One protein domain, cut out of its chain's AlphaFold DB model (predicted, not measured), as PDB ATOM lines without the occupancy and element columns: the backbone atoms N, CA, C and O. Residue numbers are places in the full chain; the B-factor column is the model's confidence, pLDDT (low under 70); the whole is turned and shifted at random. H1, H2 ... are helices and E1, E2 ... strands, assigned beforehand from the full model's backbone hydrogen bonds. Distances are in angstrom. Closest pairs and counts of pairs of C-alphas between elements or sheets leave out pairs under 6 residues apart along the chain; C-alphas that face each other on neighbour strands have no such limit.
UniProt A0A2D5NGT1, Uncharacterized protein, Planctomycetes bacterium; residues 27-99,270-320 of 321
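This is residues 27 to 99 and 270 to 320 of the 321 residues of an uncharacterized protein of Planctomycetes bacterium (UniProt A0A2D5NGT1). A twisted wall of five parallel strands stands in the middle of this domain, with two helices covering each face: H1 and H2 on one, H3 and H4 on the other. This makes three layers, helices on both faces of one sheet. The 124 printed residues hold four named helices and five named strands, in the order E1 H1 E2 H2 E3 E4 H3 E5 H4, and the class is mixed, helices and strands; across the sheet the order is E1 E5 E2 E3 E4. The whole is compact, with a radius of gyration of the C-alphas of 12.9 A, and rounded, spanning 32 by 28 by 27 A.

Find C-alpha 31 at (61.733, -71.951, -37.198); from there E1, residues 31 to 37, runs 17.4 A. Next come H1, residues 42 to 48, E2, residues 54 to 58, and H2, residues 62 to 71, 14.3 A long. E3 is residues 79 to 83 and E4 residues 95 to 98. Past the cut, find C-alpha 270 at (69.988, -82.592, -50.686), where H3 begins and runs 19.9 A to residue 283. E5, residues 288 to 293, is 16.0 A long, and H4, residues 300 to 313, runs 19.9 A to C-alpha 313 at (64.146, -75.710, -43.735).

Start at edge strand E1: it is the parallel neighbour of E5, and across this pair N 34 and O 290 are within hydrogen-bond range, at 2.9 A. Look next at N 56 and O 291 for E5 and E2, 2.9 A, N 55 and O 79 for E2 and E3, 2.8 A, and N 97 and O 82 for E3 and edge strand E4, 2.8 A. E1, H1, E2 form a split strand-helix-strand unit, two parallel strands joined through a helix with E5 between them; E2, H2, E3 form an unsplit one, and both crossovers are right-handed. H1 and H2 touch, closest at the C-alphas of Gly 43 and Ala 68, 5.0 A, at a shallow tilt of 32 degrees, only just short of steep, the same way. On the opposite face, H4 lies over E2 at a height over the sheet of 9.7 A. H3 and H4 touch, closest at the C-alphas of Ala 273 and Leu 309, 4.5 A, at a steep tilt of 45 degrees, the same way. H1 and H3 are apart. Every O i to N i+4 pair is within hydrogen-bond range in H2, H3 and H4; in H1 it is 2 of 3.

The C-alphas farthest apart, those of Asp 27 and Asp 89, are 38.2 A apart. Residues 100 to 269 are not printed, and C-alphas 99 and 270 are 10.2 A apart across that cut. Of the links printed whole, E3 to E4, with 11 residues, is long. Mean pLDDT of the printed part is 91.5; residues 27 to 29 and 319 to 320 are under 70.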
ATOM      1  N   ASP A  27      57.256 -71.232 -43.523       49.03
ATOM      2  CA  ASP A  27      55.934 -71.844 -43.476       49.03
ATOM      3  C   ASP A  27      56.112 -73.306 -43.020       49.03
ATOM      4  O   ASP A  27      56.863 -74.064 -43.626       49.03
ATOM      5  N   GLU A  28      55.447 -73.666 -41.919       50.66
ATOM      6  CA  GLU A  28      55.509 -74.949 -41.192       50.66
ATOM      7  C   GLU A  28      56.703 -75.149 -40.228       50.66
ATOM      8  O   GLU A  28      57.755 -75.684 -40.575       50.66
ATOM      9  N   GLY A  29      56.485 -74.827 -38.944       56.28
ATOM     10  CA  GLY A  29      57.300 -75.359 -37.838       56.28
ATOM     11  C   GLY A  29      57.976 -74.343 -36.918       56.28
ATOM     12  O   GLY A  29      58.859 -74.731 -36.168       56.28
ATOM     13  N   GLY A  30      57.611 -73.057 -36.972       82.25
ATOM     14  CA  GLY A  30      58.072 -72.063 -35.989       82.25
ATOM     15  C   GLY A  30      59.576 -71.752 -36.022       82.25
ATOM     16  O   GLY A  30      60.074 -71.050 -35.143       82.25
ATOM     17  N   LEU A  31      60.318 -72.261 -37.011       90.31
ATOM     18  CA  LEU A  31      61.733 -71.951 -37.198       90.31
ATOM     19  C   LEU A  31      61.897 -70.560 -37.815       90.31
ATOM     20  O   LEU A  31      61.249 -70.217 -38.808       90.31
ATOM     21  N   ARG A  32      62.811 -69.774 -37.248       90.19
ATOM     22  CA  ARG A  32      63.136 -68.427 -37.717       90.19
ATOM     23  C   ARG A  32      64.644 -68.279 -37.848       90.19
ATOM     24  O   ARG A  32      65.365 -68.386 -36.864       90.19
ATOM     25  N   ALA A  33      65.123 -67.988 -39.054       92.06
ATOM     26  CA  ALA A  33      66.502 -67.549 -39.231       92.06
ATOM     27  C   ALA A  33      66.635 -66.115 -38.690       92.06
ATOM     28  O   ALA A  33      65.971 -65.205 -39.191       92.06
ATOM     29  N   VAL A  34      67.444 -65.925 -37.644       93.38
ATOM     30  CA  VAL A  34      67.663 -64.608 -37.013       93.38
ATOM     31  C   VAL A  34      68.941 -63.931 -37.487       93.38
ATOM     32  O   VAL A  34      68.988 -62.706 -37.521       93.38
ATOM     33  N   ALA A  35      69.937 -64.718 -37.905       93.62
ATOM     34  CA  ALA A  35      71.187 -64.216 -38.461       93.62
ATOM     35  C   ALA A  35      71.870 -65.246 -39.369       93.62
ATOM     36  O   ALA A  35      71.664 -66.459 -39.233       93.62
ATOM     37  N   ALA A  36      72.730 -64.741 -40.251       94.06
ATOM     38  CA  ALA A  36      73.732 -65.509 -40.974       94.06
ATOM     39  C   ALA A  36      75.107 -64.861 -40.751       94.06
ATOM     40  O   ALA A  36      75.204 -63.634 -40.744       94.06
ATOM     41  N   CYS A  37      76.155 -65.654 -40.530       94.88
ATOM     42  CA  CYS A  37      77.486 -65.130 -40.224       94.88
ATOM     43  C   CYS A  37      78.617 -66.025 -40.743       94.88
ATOM     44  O   CYS A  37      78.430 -67.218 -41.001       94.88
ATOM     45  N   ALA A  38      79.818 -65.454 -40.830       94.44
ATOM     46  CA  ALA A  38      81.043 -66.214 -41.036       94.44
ATOM     47  C   ALA A  38      81.474 -66.937 -39.742       94.44
ATOM     48  O   ALA A  38      81.103 -66.503 -38.644       94.44
ATOM     49  N   PRO A  39      82.319 -67.987 -39.817       93.69
ATOM     50  CA  PRO A  39      82.839 -68.668 -38.628       93.69
ATOM     51  C   PRO A  39      83.587 -67.732 -37.674       93.69
ATOM     52  O   PRO A  39      83.517 -67.904 -36.459       93.69
ATOM     53  N   THR A  40      84.272 -66.724 -38.218       93.81
ATOM     54  CA  THR A  40      85.005 -65.710 -37.449       93.81
ATOM     55  C   THR A  40      84.090 -64.791 -36.643       93.81
ATOM     56  O   THR A  40      84.501 -64.303 -35.592       93.81
ATOM     57  N   ASP A  41      82.849 -64.599 -37.093       96.06
ATOM     58  CA  ASP A  41      81.899 -63.651 -36.501       96.06
ATOM     59  C   ASP A  41      80.880 -64.331 -35.580       96.06
ATOM     60  O   ASP A  41      80.195 -63.655 -34.812       96.06
ATOM     61  N   LEU A  42      80.818 -65.668 -35.582       96.12
ATOM     62  CA  LEU A  42      79.821 -66.450 -34.844       96.12
ATOM     63  C   LEU A  42      79.713 -66.051 -33.363       96.12
ATOM     64  O   LEU A  42      78.613 -65.887 -32.838       96.12
ATOM     65  N   GLY A  43      80.842 -65.847 -32.681       95.12
ATOM     66  CA  GLY A  43      80.835 -65.449 -31.271       95.12
ATOM     67  C   GLY A  43      80.296 -64.032 -31.021       95.12
ATOM     68  O   GLY A  43      79.794 -63.748 -29.934       95.12
ATOM     69  N   ALA A  44      80.399 -63.122 -31.994       95.62
ATOM     70  CA  ALA A  44      79.767 -61.803 -31.931       95.62
ATOM     71  C   ALA A  44      78.268 -61.904 -32.229       95.62
ATOM     72  O   ALA A  44      77.461 -61.437 -31.426       95.62
ATOM     73  N   THR A  45      77.898 -62.624 -33.288       96.25
ATOM     74  CA  THR A  45      76.500 -62.864 -33.665       96.25
ATOM     75  C   THR A  45      75.700 -63.499 -32.525       96.25
ATOM     76  O   THR A  45      74.590 -63.067 -32.239       96.25
ATOM     77  N   LEU A  46      76.267 -64.464 -31.795       96.50
ATOM     78  CA  LEU A  46      75.590 -65.089 -30.648       96.50
ATOM     79  C   LEU A  46      75.395 -64.159 -29.441       96.50
ATOM     80  O   LEU A  46      74.508 -64.403 -28.621       96.50
ATOM     81  N   ARG A  47      76.212 -63.107 -29.310       94.38
ATOM     82  CA  ARG A  47      76.026 -62.068 -28.285       94.38
ATOM     83  C   ARG A  47      74.946 -61.068 -28.688       94.38
ATOM     84  O   ARG A  47      74.231 -60.579 -27.820       94.38
ATOM     85  N   GLU A  48      74.831 -60.782 -29.982       95.44
ATOM     86  CA  GLU A  48      73.799 -59.904 -30.548       95.44
ATOM     87  C   GLU A  48      72.425 -60.577 -30.614       95.44
ATOM     88  O   GLU A  48      71.409 -59.898 -30.481       95.44
ATOM     89  N   HIS A  49      72.405 -61.906 -30.742       94.88
ATOM     90  CA  HIS A  49      71.204 -62.736 -30.805       94.88
ATOM     91  C   HIS A  49      71.106 -63.680 -29.599       94.88
ATOM     92  O   HIS A  49      71.249 -64.903 -29.744       94.88
ATOM     93  N   PRO A  50      70.878 -63.154 -28.378       94.00
ATOM     94  CA  PRO A  50      70.766 -63.979 -27.185       94.00
ATOM     95  C   PRO A  50      69.625 -65.006 -27.279       94.00
ATOM     96  O   PRO A  50      69.733 -66.080 -26.687       94.00
ATOM     97  N   GLU A  51      68.584 -64.714 -28.060       93.88
ATOM     98  CA  GLU A  51      67.434 -65.576 -28.327       93.88
ATOM     99  C   GLU A  51      67.752 -66.820 -29.163       93.88
ATOM    100  O   GLU A  51      66.940 -67.741 -29.186       93.88
ATOM    101  N   ALA A  52      68.910 -66.874 -29.836       95.88
ATOM    102  CA  ALA A  52      69.284 -68.012 -30.665       95.88
ATOM    103  C   ALA A  52      69.206 -69.321 -29.862       95.88
ATOM    104  O   ALA A  52      69.843 -69.475 -28.815       95.88
ATOM    105  N   THR A  53      68.424 -70.266 -30.381       96.56
ATOM    106  CA  THR A  53      68.178 -71.593 -29.793       96.56
ATOM    107  C   THR A  53      68.956 -72.698 -30.501       96.56
ATOM    108  O   THR A  53      69.200 -73.755 -29.920       96.56
ATOM    109  N   LEU A  54      69.389 -72.441 -31.739       97.56
ATOM    110  CA  LEU A  54      70.142 -73.369 -32.571       97.56
ATOM    111  C   LEU A  54      71.168 -72.620 -33.434       97.56
ATOM    112  O   LEU A  54      70.860 -71.600 -34.047       97.56
ATOM    113  N   VAL A  55      72.371 -73.178 -33.537       97.94
ATOM    114  CA  VAL A  55      73.363 -72.836 -34.561       97.94
ATOM    115  C   VAL A  55      73.467 -73.997 -35.538       97.94
ATOM    116  O   VAL A  55      73.680 -75.141 -35.127       97.94
ATOM    117  N   ILE A  56      73.365 -73.703 -36.833       98.00
ATOM    118  CA  ILE A  56      73.737 -74.647 -37.888       98.00
ATOM    119  C   ILE A  56      74.983 -74.113 -38.587       98.00
ATOM    120  O   ILE A  56      74.922 -73.111 -39.295       98.00
ATOM    121  N   ALA A  57      76.108 -74.790 -38.383       97.50
ATOM    122  CA  ALA A  57      77.385 -74.449 -38.988       97.50
ATOM    123  C   ALA A  57      77.670 -75.372 -40.178       97.50
ATOM    124  O   ALA A  57      77.827 -76.578 -40.000       97.50
ATOM    125  N   VAL A  58      77.721 -74.826 -41.389       96.88
ATOM    126  CA  VAL A  58      77.957 -75.575 -42.631       96.88
ATOM    127  C   VAL A  58      79.411 -75.404 -43.041       96.88
ATOM    128  O   VAL A  58      79.860 -74.281 -43.233       96.88
ATOM    129  N   ASP A  59      80.150 -76.509 -43.126       93.12
ATOM    130  CA  ASP A  59      81.552 -76.548 -43.570       93.12
ATOM    131  C   ASP A  59      82.496 -75.621 -42.772       93.12
ATOM    132  O   ASP A  59      83.527 -75.169 -43.253       93.12
ATOM    133  N   CYS A  60      82.167 -75.362 -41.499       90.44
ATOM    134  CA  CYS A  60      82.947 -74.494 -40.603       90.44
ATOM    135  C   CYS A  60      84.012 -75.235 -39.775       90.44
ATOM    136  O   CYS A  60      84.818 -74.593 -39.111       90.44
ATOM    137  N   GLY A  61      83.999 -76.573 -39.769       91.81
ATOM    138  CA  GLY A  61      84.813 -77.409 -38.879       91.81
ATOM    139  C   GLY A  61      84.275 -77.487 -37.439       91.81
ATOM    140  O   GLY A  61      83.768 -76.524 -36.882       91.81
ATOM    141  N   ILE A  62      84.393 -78.652 -36.793       94.44
ATOM    142  CA  ILE A  62      83.790 -78.884 -35.463       94.44
ATOM    143  C   ILE A  62      84.478 -78.069 -34.357       94.44
ATOM    144  O   ILE A  62      83.816 -77.368 -33.593       94.44
ATOM    145  N   ALA A  63      85.805 -78.178 -34.256       94.00
ATOM    146  CA  ALA A  63      86.588 -77.519 -33.214       94.00
ATOM    147  C   ALA A  63      86.461 -75.980 -33.218       94.00
ATOM    148  O   ALA A  63      86.161 -75.429 -32.158       94.00
ATOM    149  N   PRO A  64      86.633 -75.270 -34.355       93.19
ATOM    150  CA  PRO A  64      86.482 -73.814 -34.376       93.19
ATOM    151  C   PRO A  64      85.057 -73.365 -34.027       93.19
ATOM    152  O   PRO A  64      84.899 -72.415 -33.262       93.19
ATOM    153  N   THR A  65      84.016 -74.068 -34.492       94.94
ATOM    154  CA  THR A  65      82.629 -73.724 -34.146       94.94
ATOM    155  C   THR A  65      82.347 -73.898 -32.654       94.94
ATOM    156  O   THR A  65      81.788 -72.997 -32.031       94.94
ATOM    157  N   LEU A  66      82.775 -75.012 -32.050       94.75
ATOM    158  CA  LEU A  66      82.647 -75.218 -30.602       94.75
ATOM    159  C   LEU A  66      83.411 -74.152 -29.805       94.75
ATOM    160  O   LEU A  66      82.889 -73.636 -28.819       94.75
ATOM    161  N   GLY A  67      84.617 -73.791 -30.253       94.19
ATOM    162  CA  GLY A  67      85.417 -72.730 -29.642       94.19
ATOM    163  C   GLY A  67      84.718 -71.369 -29.678       94.19
ATOM    164  O   GLY A  67      84.685 -70.679 -28.662       94.19
ATOM    165  N   ALA A  68      84.105 -71.005 -30.807       94.88
ATOM    166  CA  ALA A  68      83.373 -69.747 -30.953       94.88
ATOM    167  C   ALA A  68      82.117 -69.683 -30.063       94.88
ATOM    168  O   ALA A  68      81.864 -68.655 -29.434       94.88
ATOM    169  N   VAL A  69      81.362 -70.784 -29.959       95.25
ATOM    170  CA  VAL A  69      80.192 -70.887 -29.066       95.25
ATOM    171  C   VAL A  69      80.616 -70.778 -27.596       95.25
ATOM    172  O   VAL A  69      80.022 -70.014 -26.831       95.25
ATOM    173  N   ALA A  70      81.683 -71.477 -27.199       93.69
ATOM    174  CA  ALA A  70      82.213 -71.408 -25.839       93.69
ATOM    175  C   ALA A  70      82.739 -70.003 -25.495       93.69
ATOM    176  O   ALA A  70      82.452 -69.484 -24.418       93.69
ATOM    177  N   ALA A  71      83.446 -69.347 -26.420       91.50
ATOM    178  CA  ALA A  71      83.948 -67.983 -26.240       91.50
ATOM    179  C   ALA A  71      82.824 -66.940 -26.089       91.50
ATOM    180  O   ALA A  71      83.031 -65.903 -25.462       91.50
ATOM    181  N   ALA A  72      81.630 -67.219 -26.619       92.75
ATOM    182  CA  ALA A  72      80.441 -66.396 -26.408       92.75
ATOM    183  C   ALA A  72      79.759 -66.633 -25.043       92.75
ATOM    184  O   ALA A  72      78.773 -65.961 -24.744       92.75
ATOM    185  N   GLY A  73      80.246 -67.573 -24.219       90.69
ATOM    186  CA  GLY A  73      79.601 -67.970 -22.959       90.69
ATOM    187  C   GLY A  73      78.291 -68.736 -23.178       90.69
ATOM    188  O   GLY A  73      77.359 -68.616 -22.386       90.69
ATOM    189  N   ARG A  74      78.197 -69.455 -24.301       88.50
ATOM    190  CA  ARG A  74      76.987 -70.126 -24.803       88.50
ATOM    191  C   ARG A  74      77.173 -71.650 -24.889       88.50
ATOM    192  O   ARG A  74      76.588 -72.317 -25.732       88.50
ATOM    193  N   ASP A  75      77.999 -72.221 -24.014       80.88
ATOM    194  CA  ASP A  75      78.401 -73.637 -24.010       80.88
ATOM    195  C   ASP A  75      77.261 -74.628 -23.705       80.88
ATOM    196  O   ASP A  75      77.353 -75.798 -24.074       80.88
ATOM    197  N   GLN A  76      76.179 -74.164 -23.072       81.25
ATOM    198  CA  GLN A  76      74.985 -74.974 -22.764       81.25
ATOM    199  C   GLN A  76      73.777 -74.680 -23.669       81.25
ATOM    200  O   GLN A  76      72.784 -75.403 -23.633       81.25
ATOM    201  N   SER A  77      73.830 -73.600 -24.446       82.69
ATOM    202  CA  SER A  77      72.782 -73.157 -25.371       82.69
ATOM    203  C   SER A  77      73.382 -72.079 -26.262       82.69
ATOM    204  O   SER A  77      73.977 -71.159 -25.702       82.69
ATOM    205  N   PRO A  78      73.178 -72.087 -27.588       91.19
ATOM    206  CA  PRO A  78      72.190 -72.878 -28.330       91.19
ATOM    207  C   PRO A  78      72.591 -74.341 -28.567       91.19
ATOM    208  O   PRO A  78      73.747 -74.710 -28.375       91.19
ATOM    209  N   PHE A  79      71.646 -75.159 -29.049       97.44
ATOM    210  CA  PHE A  79      72.000 -76.429 -29.686       97.44
ATOM    211  C   PHE A  79      72.935 -76.176 -30.870       97.44
ATOM    212  O   PHE A  79      72.819 -75.159 -31.558       97.44
ATOM    213  N   LEU A  80      73.821 -77.124 -31.156       97.62
ATOM    214  CA  LEU A  80      74.773 -77.016 -32.249       97.62
ATOM    215  C   LEU A  80      74.667 -78.196 -33.218       97.62
ATOM    216  O   LEU A  80      74.852 -79.358 -32.846       97.62
ATOM    217  N   ILE A  81      74.440 -77.878 -34.493       98.12
ATOM    218  CA  ILE A  81      74.546 -78.812 -35.613       98.12
ATOM    219  C   ILE A  81      75.715 -78.379 -36.496       98.12
ATOM    220  O   ILE A  81      75.738 -77.253 -36.985       98.12
ATOM    221  N   VAL A  82      76.658 -79.285 -36.751       97.75
ATOM    222  CA  VAL A  82      77.742 -79.064 -37.722       97.75
ATOM    223  C   VAL A  82      77.513 -79.940 -38.950       97.75
ATOM    224  O   VAL A  82      77.430 -81.162 -38.844       97.75
ATOM    225  N   VAL A  83      77.407 -79.329 -40.122       97.00
ATOM    226  CA  VAL A  83      77.174 -79.990 -41.410       97.00
ATOM    227  C   VAL A  83      78.476 -80.038 -42.206       97.00
ATOM    228  O   VAL A  83      79.211 -79.061 -42.240       97.00
ATOM    229  N   GLY A  84      78.747 -81.173 -42.852       91.50
ATOM    230  CA  GLY A  84      79.917 -81.384 -43.707       91.50
ATOM    231  C   GLY A  84      81.155 -81.935 -42.993       91.50
ATOM    232  O   GLY A  84      82.176 -82.143 -43.637       91.50
ATOM    233  N   ALA A  85      81.068 -82.244 -41.695       89.31
ATOM    234  CA  ALA A  85      82.206 -82.713 -40.901       89.31
ATOM    235  C   ALA A  85      81.999 -84.122 -40.320       89.31
ATOM    236  O   ALA A  85      80.926 -84.451 -39.805       89.31
ATOM    237  N   ARG A  86      83.069 -84.930 -40.333       91.12
ATOM    238  CA  ARG A  86      83.178 -86.184 -39.573       91.12
ATOM    239  C   ARG A  86      83.770 -85.880 -38.187       91.12
ATOM    240  O   ARG A  86      84.820 -85.240 -38.120       91.12
ATOM    241  N   PRO A  87      83.150 -86.317 -37.076       92.19
ATOM    242  CA  PRO A  87      83.728 -86.119 -35.752       92.19
ATOM    243  C   PRO A  87      84.971 -86.998 -35.556       92.19
ATOM    244  O   PRO A  87      84.929 -88.201 -35.804       92.19
ATOM    245  N   GLY A  88      86.063 -86.387 -35.091       88.69
ATOM    246  CA  GLY A  88      87.248 -87.093 -34.590       88.69
ATOM    247  C   GLY A  88      87.118 -87.448 -33.108       88.69
ATOM    248  O   GLY A  88      86.009 -87.487 -32.572       88.69
ATOM    249  N   ASP A  89      88.250 -87.646 -32.421       87.44
ATOM    250  CA  ASP A  89      88.236 -88.093 -31.022       87.44
ATOM    251  C   ASP A  89      87.830 -87.028 -29.982       87.44
ATOM    252  O   ASP A  89      87.480 -87.356 -28.848       87.44
ATOM    253  N   GLY A  90      87.790 -85.758 -30.383       90.81
ATOM    254  CA  GLY A  90      87.571 -84.613 -29.500       90.81
ATOM    255  C   GLY A  90      86.117 -84.330 -29.084       90.81
ATOM    256  O   GLY A  90      85.226 -85.176 -29.235       90.81
ATOM    257  N   PRO A  91      85.870 -83.119 -28.545       93.19
ATOM    258  CA  PRO A  91      84.537 -82.620 -28.217       93.19
ATOM    259  C   PRO A  91      83.580 -82.682 -29.408       93.19
ATOM    260  O   PRO A  91      83.985 -82.557 -30.563       93.19
ATOM    261  N   MET A  92      82.294 -82.868 -29.115       94.06
ATOM    262  CA  MET A  92      81.273 -83.106 -30.127       94.06
ATOM    263  C   MET A  92      80.103 -82.134 -29.953       94.06
ATOM    264  O   MET A  92      79.645 -81.974 -28.814       94.06
ATOM    265  N   PRO A  93      79.598 -81.529 -31.047       95.94
ATOM    266  CA  PRO A  93      78.341 -80.790 -31.021       95.94
ATOM    267  C   PRO A  93      77.174 -81.747 -30.731       95.94
ATOM    268  O   PRO A  93      77.359 -82.964 -30.633       95.94
ATOM    269  N   ASP A  94      75.955 -81.224 -30.614       97.38
ATOM    270  CA  ASP A  94      74.779 -82.076 -30.407       97.38
ATOM    271  C   ASP A  94      74.579 -83.036 -31.581       97.38
ATOM    272  O   ASP A  94      74.266 -84.218 -31.387       97.38
ATOM    273  N   VAL A  95      74.820 -82.544 -32.802       98.00
ATOM    274  CA  VAL A  95      74.764 -83.342 -34.027       98.00
ATOM    275  C   VAL A  95      75.868 -82.937 -35.009       98.00
ATOM    276  O   VAL A  95      76.070 -81.754 -35.274       98.00
ATOM    277  N   CYS A  96      76.537 -83.918 -35.621       97.69
ATOM    278  CA  CYS A  96      77.265 -83.711 -36.878       97.69
ATOM    279  C   CYS A  96      76.543 -84.418 -38.023       97.69
ATOM    280  O   CYS A  96      76.082 -85.549 -37.859       97.69
ATOM    281  N   VAL A  97      76.482 -83.796 -39.194       97.56
ATOM    282  CA  VAL A  97      76.005 -84.435 -40.423       97.56
ATOM    283  C   VAL A  97      77.160 -84.513 -41.403       97.56
ATOM    284  O   VAL A  97      77.623 -83.502 -41.914       97.56
ATOM    285  N   GLU A  98      77.616 -85.724 -41.670       95.12
ATOM    286  CA  GLU A  98      78.666 -86.024 -42.630       95.12
ATOM    287  C   GLU A  98      78.044 -86.415 -43.975       95.12
ATOM    288  O   GLU A  98      77.049 -87.145 -44.029       95.12
ATOM    289  N   ALA A  99      78.671 -85.970 -45.063       93.62
ATOM    290  CA  ALA A  99      78.422 -86.474 -46.405       93.62
ATOM    291  C   ALA A  99      79.447 -87.579 -46.725       93.62
ATOM    292  O   ALA A  99      80.625 -87.259 -46.894       93.62
ATOM    293  N   ALA A 270      71.361 -82.356 -51.125       94.94
ATOM    294  CA  ALA A 270      69.988 -82.592 -50.686       94.94
ATOM    295  C   ALA A 270      69.861 -83.717 -49.639       94.94
ATOM    296  O   ALA A 270      69.027 -83.622 -48.740       94.94
ATOM    297  N   ALA A 271      70.672 -84.778 -49.716       95.56
ATOM    298  CA  ALA A 271      70.665 -85.843 -48.709       95.56
ATOM    299  C   ALA A 271      71.202 -85.339 -47.361       95.56
ATOM    300  O   ALA A 271      70.613 -85.619 -46.316       95.56
ATOM    301  N   VAL A 272      72.265 -84.532 -47.401       96.38
ATOM    302  CA  VAL A 272      72.838 -83.860 -46.227       96.38
ATOM    303  C   VAL A 272      71.819 -82.909 -45.597       96.38
ATOM    304  O   VAL A 272      71.581 -82.971 -44.392       96.38
ATOM    305  N   ALA A 273      71.159 -82.085 -46.414       96.06
ATOM    306  CA  ALA A 273      70.136 -81.144 -45.969       96.06
ATOM    307  C   ALA A 273      68.943 -81.841 -45.300       96.06
ATOM    308  O   ALA A 273      68.508 -81.414 -44.233       96.06
ATOM    309  N   ARG A 274      68.453 -82.956 -45.864       96.31
ATOM    310  CA  ARG A 274      67.383 -83.761 -45.245       96.31
ATOM    311  C   ARG A 274      67.793 -84.322 -43.885       96.31
ATOM    312  O   ARG A 274      67.007 -84.252 -42.944       96.31
ATOM    313  N   ALA A 275      69.014 -84.843 -43.761       97.06
ATOM    314  CA  ALA A 275      69.516 -85.360 -42.489       97.06
ATOM    315  C   ALA A 275      69.690 -84.248 -41.438       97.06
ATOM    316  O   ALA A 275      69.311 -84.429 -40.280       97.06
ATOM    317  N   ALA A 276      70.196 -83.080 -41.842       97.12
ATOM    318  CA  ALA A 276      70.287 -81.908 -40.975       97.12
ATOM    319  C   ALA A 276      68.898 -81.419 -40.541       97.12
ATOM    320  O   ALA A 276      68.667 -81.228 -39.351       97.12
ATOM    321  N   ALA A 277      67.937 -81.305 -41.458       95.69
ATOM    322  CA  ALA A 277      66.574 -80.893 -41.134       95.69
ATOM    323  C   ALA A 277      65.856 -81.884 -40.203       95.69
ATOM    324  O   ALA A 277      65.150 -81.467 -39.286       95.69
ATOM    325  N   ALA A 278      66.069 -83.192 -40.377       95.75
ATOM    326  CA  ALA A 278      65.562 -84.199 -39.447       95.75
ATOM    327  C   ALA A 278      66.158 -84.025 -38.037       95.75
ATOM    328  O   ALA A 278      65.447 -84.164 -37.041       95.75
ATOM    329  N   ALA A 279      67.445 -83.674 -37.942       96.44
ATOM    330  CA  ALA A 279      68.076 -83.345 -36.670       96.44
ATOM    331  C   ALA A 279      67.498 -82.064 -36.046       96.44
ATOM    332  O   ALA A 279      67.197 -82.076 -34.854       96.44
ATOM    333  N   VAL A 280      67.272 -81.010 -36.841       96.00
ATOM    334  CA  VAL A 280      66.626 -79.764 -36.389       96.00
ATOM    335  C   VAL A 280      65.250 -80.057 -35.796       96.00
ATOM    336  O   VAL A 280      65.008 -79.703 -34.651       96.00
ATOM    337  N   ARG A 281      64.378 -80.774 -36.517       94.12
ATOM    338  CA  ARG A 281      63.017 -81.101 -36.047       94.12
ATOM    339  C   ARG A 281      63.007 -81.949 -34.773       94.12
ATOM    340  O   ARG A 281      62.067 -81.866 -33.993       94.12
ATOM    341  N   ARG A 282      64.043 -82.762 -34.549       94.69
ATOM    342  CA  ARG A 282      64.191 -83.541 -33.311       94.69
ATOM    343  C   ARG A 282      64.645 -82.684 -32.128       94.69
ATOM    344  O   ARG A 282      64.219 -82.949 -31.011       94.69
ATOM    345  N   LEU A 283      65.539 -81.722 -32.359       94.81
ATOM    346  CA  LEU A 283      66.061 -80.841 -31.307       94.81
ATOM    347  C   LEU A 283      65.086 -79.708 -30.964       94.81
ATOM    348  O   LEU A 283      64.975 -79.336 -29.802       94.81
ATOM    349  N   LEU A 284      64.371 -79.193 -31.967       93.94
ATOM    350  CA  LEU A 284      63.437 -78.073 -31.872       93.94
ATOM    351  C   LEU A 284      62.063 -78.453 -32.462       93.94
ATOM    352  O   LEU A 284      61.703 -77.965 -33.536       93.94
ATOM    353  N   PRO A 285      61.287 -79.335 -31.803       89.94
ATOM    354  CA  PRO A 285      59.981 -79.768 -32.312       89.94
ATOM    355  C   PRO A 285      58.955 -78.626 -32.407       89.94
ATOM    356  O   PRO A 285      58.127 -78.632 -33.312       89.94
ATOM    357  N   GLU A 286      59.056 -77.627 -31.526       89.38
ATOM    358  CA  GLU A 286      58.178 -76.443 -31.485       89.38
ATOM    359  C   GLU A 286      58.725 -75.253 -32.300       89.38
ATOM    360  O   GLU A 286      58.159 -74.159 -32.282       89.38
ATOM    361  N   GLY A 287      59.849 -75.442 -32.997       91.25
ATOM    362  CA  GLY A 287      60.571 -74.369 -33.672       91.25
ATOM    363  C   GLY A 287      61.560 -73.630 -32.770       91.25
ATOM    364  O   GLY A 287      61.914 -74.091 -31.684       91.25
ATOM    365  N   GLY A 288      62.061 -72.494 -33.255       93.44
ATOM    366  CA  GLY A 288      63.084 -71.716 -32.563       93.44
ATOM    367  C   GLY A 288      63.904 -70.810 -33.476       93.44
ATOM    368  O   GLY A 288      63.793 -70.836 -34.704       93.44
ATOM    369  N   ASP A 289      64.738 -69.996 -32.839       94.75
ATOM    370  CA  ASP A 289      65.621 -69.038 -33.491       94.75
ATOM    371  C   ASP A 289      66.941 -69.689 -33.900       94.75
ATOM    372  O   ASP A 289      67.627 -70.300 -33.073       94.75
ATOM    373  N   VAL A 290      67.273 -69.564 -35.183       95.88
ATOM    374  CA  VAL A 290      68.395 -70.237 -35.837       95.88
ATOM    375  C   VAL A 290      69.409 -69.215 -36.333       95.88
ATOM    376  O   VAL A 290      69.063 -68.286 -37.067       95.88
ATOM    377  N   VAL A 291      70.673 -69.431 -35.981       96.38
ATOM    378  CA  VAL A 291      71.823 -68.762 -36.597       96.38
ATOM    379  C   VAL A 291      72.461 -69.718 -37.599       96.38
ATOM    380  O   VAL A 291      72.794 -70.857 -37.260       96.38
ATOM    381  N   LEU A 292      72.632 -69.260 -38.837       96.44
ATOM    382  CA  LEU A 292      73.346 -69.996 -39.876       96.44
ATOM    383  C   LEU A 292      74.786 -69.498 -39.971       96.44
ATOM    384  O   LEU A 292      75.031 -68.319 -40.192       96.44
ATOM    385  N   CYS A 293      75.743 -70.400 -39.809       96.44
ATOM    386  CA  CYS A 293      77.161 -70.083 -39.885       96.44
ATOM    387  C   CYS A 293      77.772 -70.802 -41.089       96.44
ATOM    388  O   CYS A 293      77.619 -72.017 -41.213       96.44
ATOM    389  N   ALA A 294      78.451 -70.078 -41.972       94.88
ATOM    390  CA  ALA A 294      79.117 -70.656 -43.138       94.88
ATOM    391  C   ALA A 294      80.296 -69.784 -43.601       94.88
ATOM    392  O   ALA A 294      80.252 -68.573 -43.386       94.88
ATOM    393  N   PRO A 295      81.339 -70.351 -44.238       91.69
ATOM    394  CA  PRO A 295      82.441 -69.577 -44.809       91.69
ATOM    395  C   PRO A 295      81.960 -68.483 -45.776       91.69
ATOM    396  O   PRO A 295      81.088 -68.725 -46.612       91.69
ATOM    397  N   SER A 296      82.552 -67.288 -45.685       85.75
ATOM    398  CA  SER A 296      82.223 -66.152 -46.564       85.75
ATOM    399  C   SER A 296      82.621 -66.397 -48.022       85.75
ATOM    400  O   SER A 296      82.015 -65.850 -48.940       85.75
ATOM    401  N   ASP A 297      83.637 -67.227 -48.235       86.00
ATOM    402  CA  ASP A 297      84.184 -67.668 -49.514       86.00
ATOM    403  C   ASP A 297      83.776 -69.118 -49.822       86.00
ATOM    404  O   ASP A 297      84.592 -69.946 -50.220       86.00
ATOM    405  N   ALA A 298      82.489 -69.428 -49.629       85.62
ATOM    406  CA  ALA A 298      81.938 -70.755 -49.874       85.62
ATOM    407  C   ALA A 298      82.260 -71.270 -51.289       85.62
ATOM    408  O   ALA A 298      81.903 -70.648 -52.297       85.62
ATOM    409  N   ASP A 299      82.881 -72.448 -51.353       89.00
ATOM    410  CA  ASP A 299      83.058 -73.185 -52.600       89.00
ATOM    411  C   ASP A 299      81.710 -73.693 -53.156       89.00
ATOM    412  O   ASP A 299      80.648 -73.558 -52.539       89.00
ATOM    413  N   GLU A 300      81.731 -74.278 -54.358       90.25
ATOM    414  CA  GLU A 300      80.514 -74.758 -55.032       90.25
ATOM    415  C   GLU A 300      79.745 -75.790 -54.183       90.25
ATOM    416  O   GLU A 300      78.513 -75.754 -54.120       90.25
ATOM    417  N   LEU A 301      80.459 -76.677 -53.482       90.38
ATOM    418  CA  LEU A 301      79.867 -77.711 -52.633       90.38
ATOM    419  C   LEU A 301      79.193 -77.119 -51.391       90.38
ATOM    420  O   LEU A 301      78.047 -77.467 -51.085       90.38
ATOM    421  N   THR A 302      79.878 -76.209 -50.708       91.62
ATOM    422  CA  THR A 302      79.382 -75.496 -49.530       91.62
ATOM    423  C   THR A 302      78.159 -74.664 -49.902       91.62
ATOM    424  O   THR A 302      77.110 -74.769 -49.260       91.62
ATOM    425  N   ALA A 303      78.224 -73.914 -51.008       92.19
ATOM    426  CA  ALA A 303      77.097 -73.139 -51.518       92.19
ATOM    427  C   ALA A 303      75.883 -74.030 -51.846       92.19
ATOM    428  O   ALA A 303      74.751 -73.692 -51.486       92.19
ATOM    429  N   ALA A 304      76.105 -75.192 -52.469       92.94
ATOM    430  CA  ALA A 304      75.041 -76.149 -52.766       92.94
ATOM    431  C   ALA A 304      74.413 -76.748 -51.494       92.94
ATOM    432  O   ALA A 304      73.195 -76.940 -51.440       92.94
ATOM    433  N   ARG A 305      75.209 -77.011 -50.449       94.56
ATOM    434  CA  ARG A 305      74.720 -77.481 -49.139       94.56
ATOM    435  C   ARG A 305      73.896 -76.423 -48.421       94.56
ATOM    436  O   ARG A 305      72.817 -76.754 -47.935       94.56
ATOM    437  N   ILE A 306      74.350 -75.170 -48.406       93.88
ATOM    438  CA  ILE A 306      73.599 -74.045 -47.830       93.88
ATOM    439  C   ILE A 306      72.259 -73.885 -48.549       93.88
ATOM    440  O   ILE A 306      71.220 -73.824 -47.896       93.88
ATOM    441  N   ALA A 307      72.259 -73.877 -49.885       93.44
ATOM    442  CA  ALA A 307      71.036 -73.743 -50.675       93.44
ATOM    443  C   ALA A 307      70.059 -74.904 -50.427       93.44
ATOM    444  O   ALA A 307      68.870 -74.682 -50.199       93.44
ATOM    445  N   ALA A 308      70.554 -76.147 -50.418       95.12
ATOM    446  CA  ALA A 308      69.732 -77.318 -50.129       95.12
ATOM    447  C   ALA A 308      69.159 -77.279 -48.704       95.12
ATOM    448  O   ALA A 308      67.989 -77.611 -48.505       95.12
ATOM    449  N   LEU A 309      69.959 -76.858 -47.721       95.25
ATOM    450  CA  LEU A 309      69.539 -76.719 -46.330       95.25
ATOM    451  C   LEU A 309      68.467 -75.638 -46.176       95.25
ATOM    452  O   LEU A 309      67.423 -75.922 -45.595       95.25
ATOM    453  N   ALA A 310      68.693 -74.446 -46.733       92.75
ATOM    454  CA  ALA A 310      67.736 -73.344 -46.708       92.75
ATOM    455  C   ALA A 310      66.390 -73.773 -47.303       92.75
ATOM    456  O   ALA A 310      65.366 -73.667 -46.634       92.75
ATOM    457  N   ASN A 311      66.408 -74.388 -48.491       93.06
ATOM    458  CA  ASN A 311      65.199 -74.910 -49.129       93.06
ATOM    459  C   ASN A 311      64.498 -75.979 -48.274       93.06
ATOM    460  O   ASN A 311      63.276 -75.979 -48.169       93.06
ATOM    461  N   THR A 312      65.253 -76.883 -47.639       94.44
ATOM    462  CA  THR A 312      64.683 -77.968 -46.814       94.44
ATOM    463  C   THR A 312      64.084 -77.452 -45.500       94.44
ATOM    464  O   THR A 312      63.134 -78.039 -44.981       94.44
ATOM    465  N   LEU A 313      64.634 -76.366 -44.951       92.75
ATOM    466  CA  LEU A 313      64.146 -75.710 -43.735       92.75
ATOM    467  C   LEU A 313      63.102 -74.615 -44.011       92.75
ATOM    468  O   LEU A 313      62.588 -74.031 -43.063       92.75
ATOM    469  N   GLY A 314      62.791 -74.329 -45.280       91.00
ATOM    470  CA  GLY A 314      61.856 -73.267 -45.659       91.00
ATOM    471  C   GLY A 314      62.410 -71.852 -45.452       91.00
ATOM    472  O   GLY A 314      61.643 -70.901 -45.324       91.00
ATOM    473  N   PHE A 315      63.733 -71.688 -45.394       89.06
ATOM    474  CA  PHE A 315      64.362 -70.373 -45.326       89.06
ATOM    475  C   PHE A 315      64.484 -69.760 -46.717       89.06
ATOM    476  O   PHE A 315      64.875 -70.430 -47.669       89.06
ATOM    477  N   ASP A 316      64.203 -68.462 -46.814       80.81
ATOM    478  CA  ASP A 316      64.432 -67.684 -48.029       80.81
ATOM    479  C   ASP A 316      65.946 -67.487 -48.238       80.81
ATOM    480  O   ASP A 316      66.573 -66.763 -47.454       80.81
ATOM    481  N   PRO A 317      66.559 -68.078 -49.282       70.75
ATOM    482  CA  PRO A 317      67.996 -67.963 -49.520       70.75
ATOM    483  C   PRO A 317      68.453 -66.518 -49.745       70.75
ATOM    484  O   PRO A 317      69.608 -66.199 -49.468       70.75
ATOM    485  N   ALA A 318      67.565 -65.638 -50.225       70.06
ATOM    486  CA  ALA A 318      67.871 -64.223 -50.425       70.06
ATOM    487  C   ALA A 318      67.985 -63.450 -49.103       70.06
ATOM    488  O   ALA A 318      68.582 -62.379 -49.079       70.06
ATOM    489  N   LYS A 319      67.430 -63.985 -48.009       68.62
ATOM    490  CA  LYS A 319      67.509 -63.394 -46.665       68.62
ATOM    491  C   LYS A 319      68.663 -63.949 -45.825       68.62
ATOM    492  O   LYS A 319      68.837 -63.518 -44.691       68.62
ATOM    493  N   LEU A 320      69.419 -64.907 -46.363       64.25
ATOM    494  CA  LEU A 320      70.569 -65.541 -45.708       64.25
ATOM    495  C   LEU A 320      71.925 -64.995 -46.195       64.25
ATOM    496  O   LEU A 320      72.956 -65.537 -45.804       64.25
TER     497      LEU A 320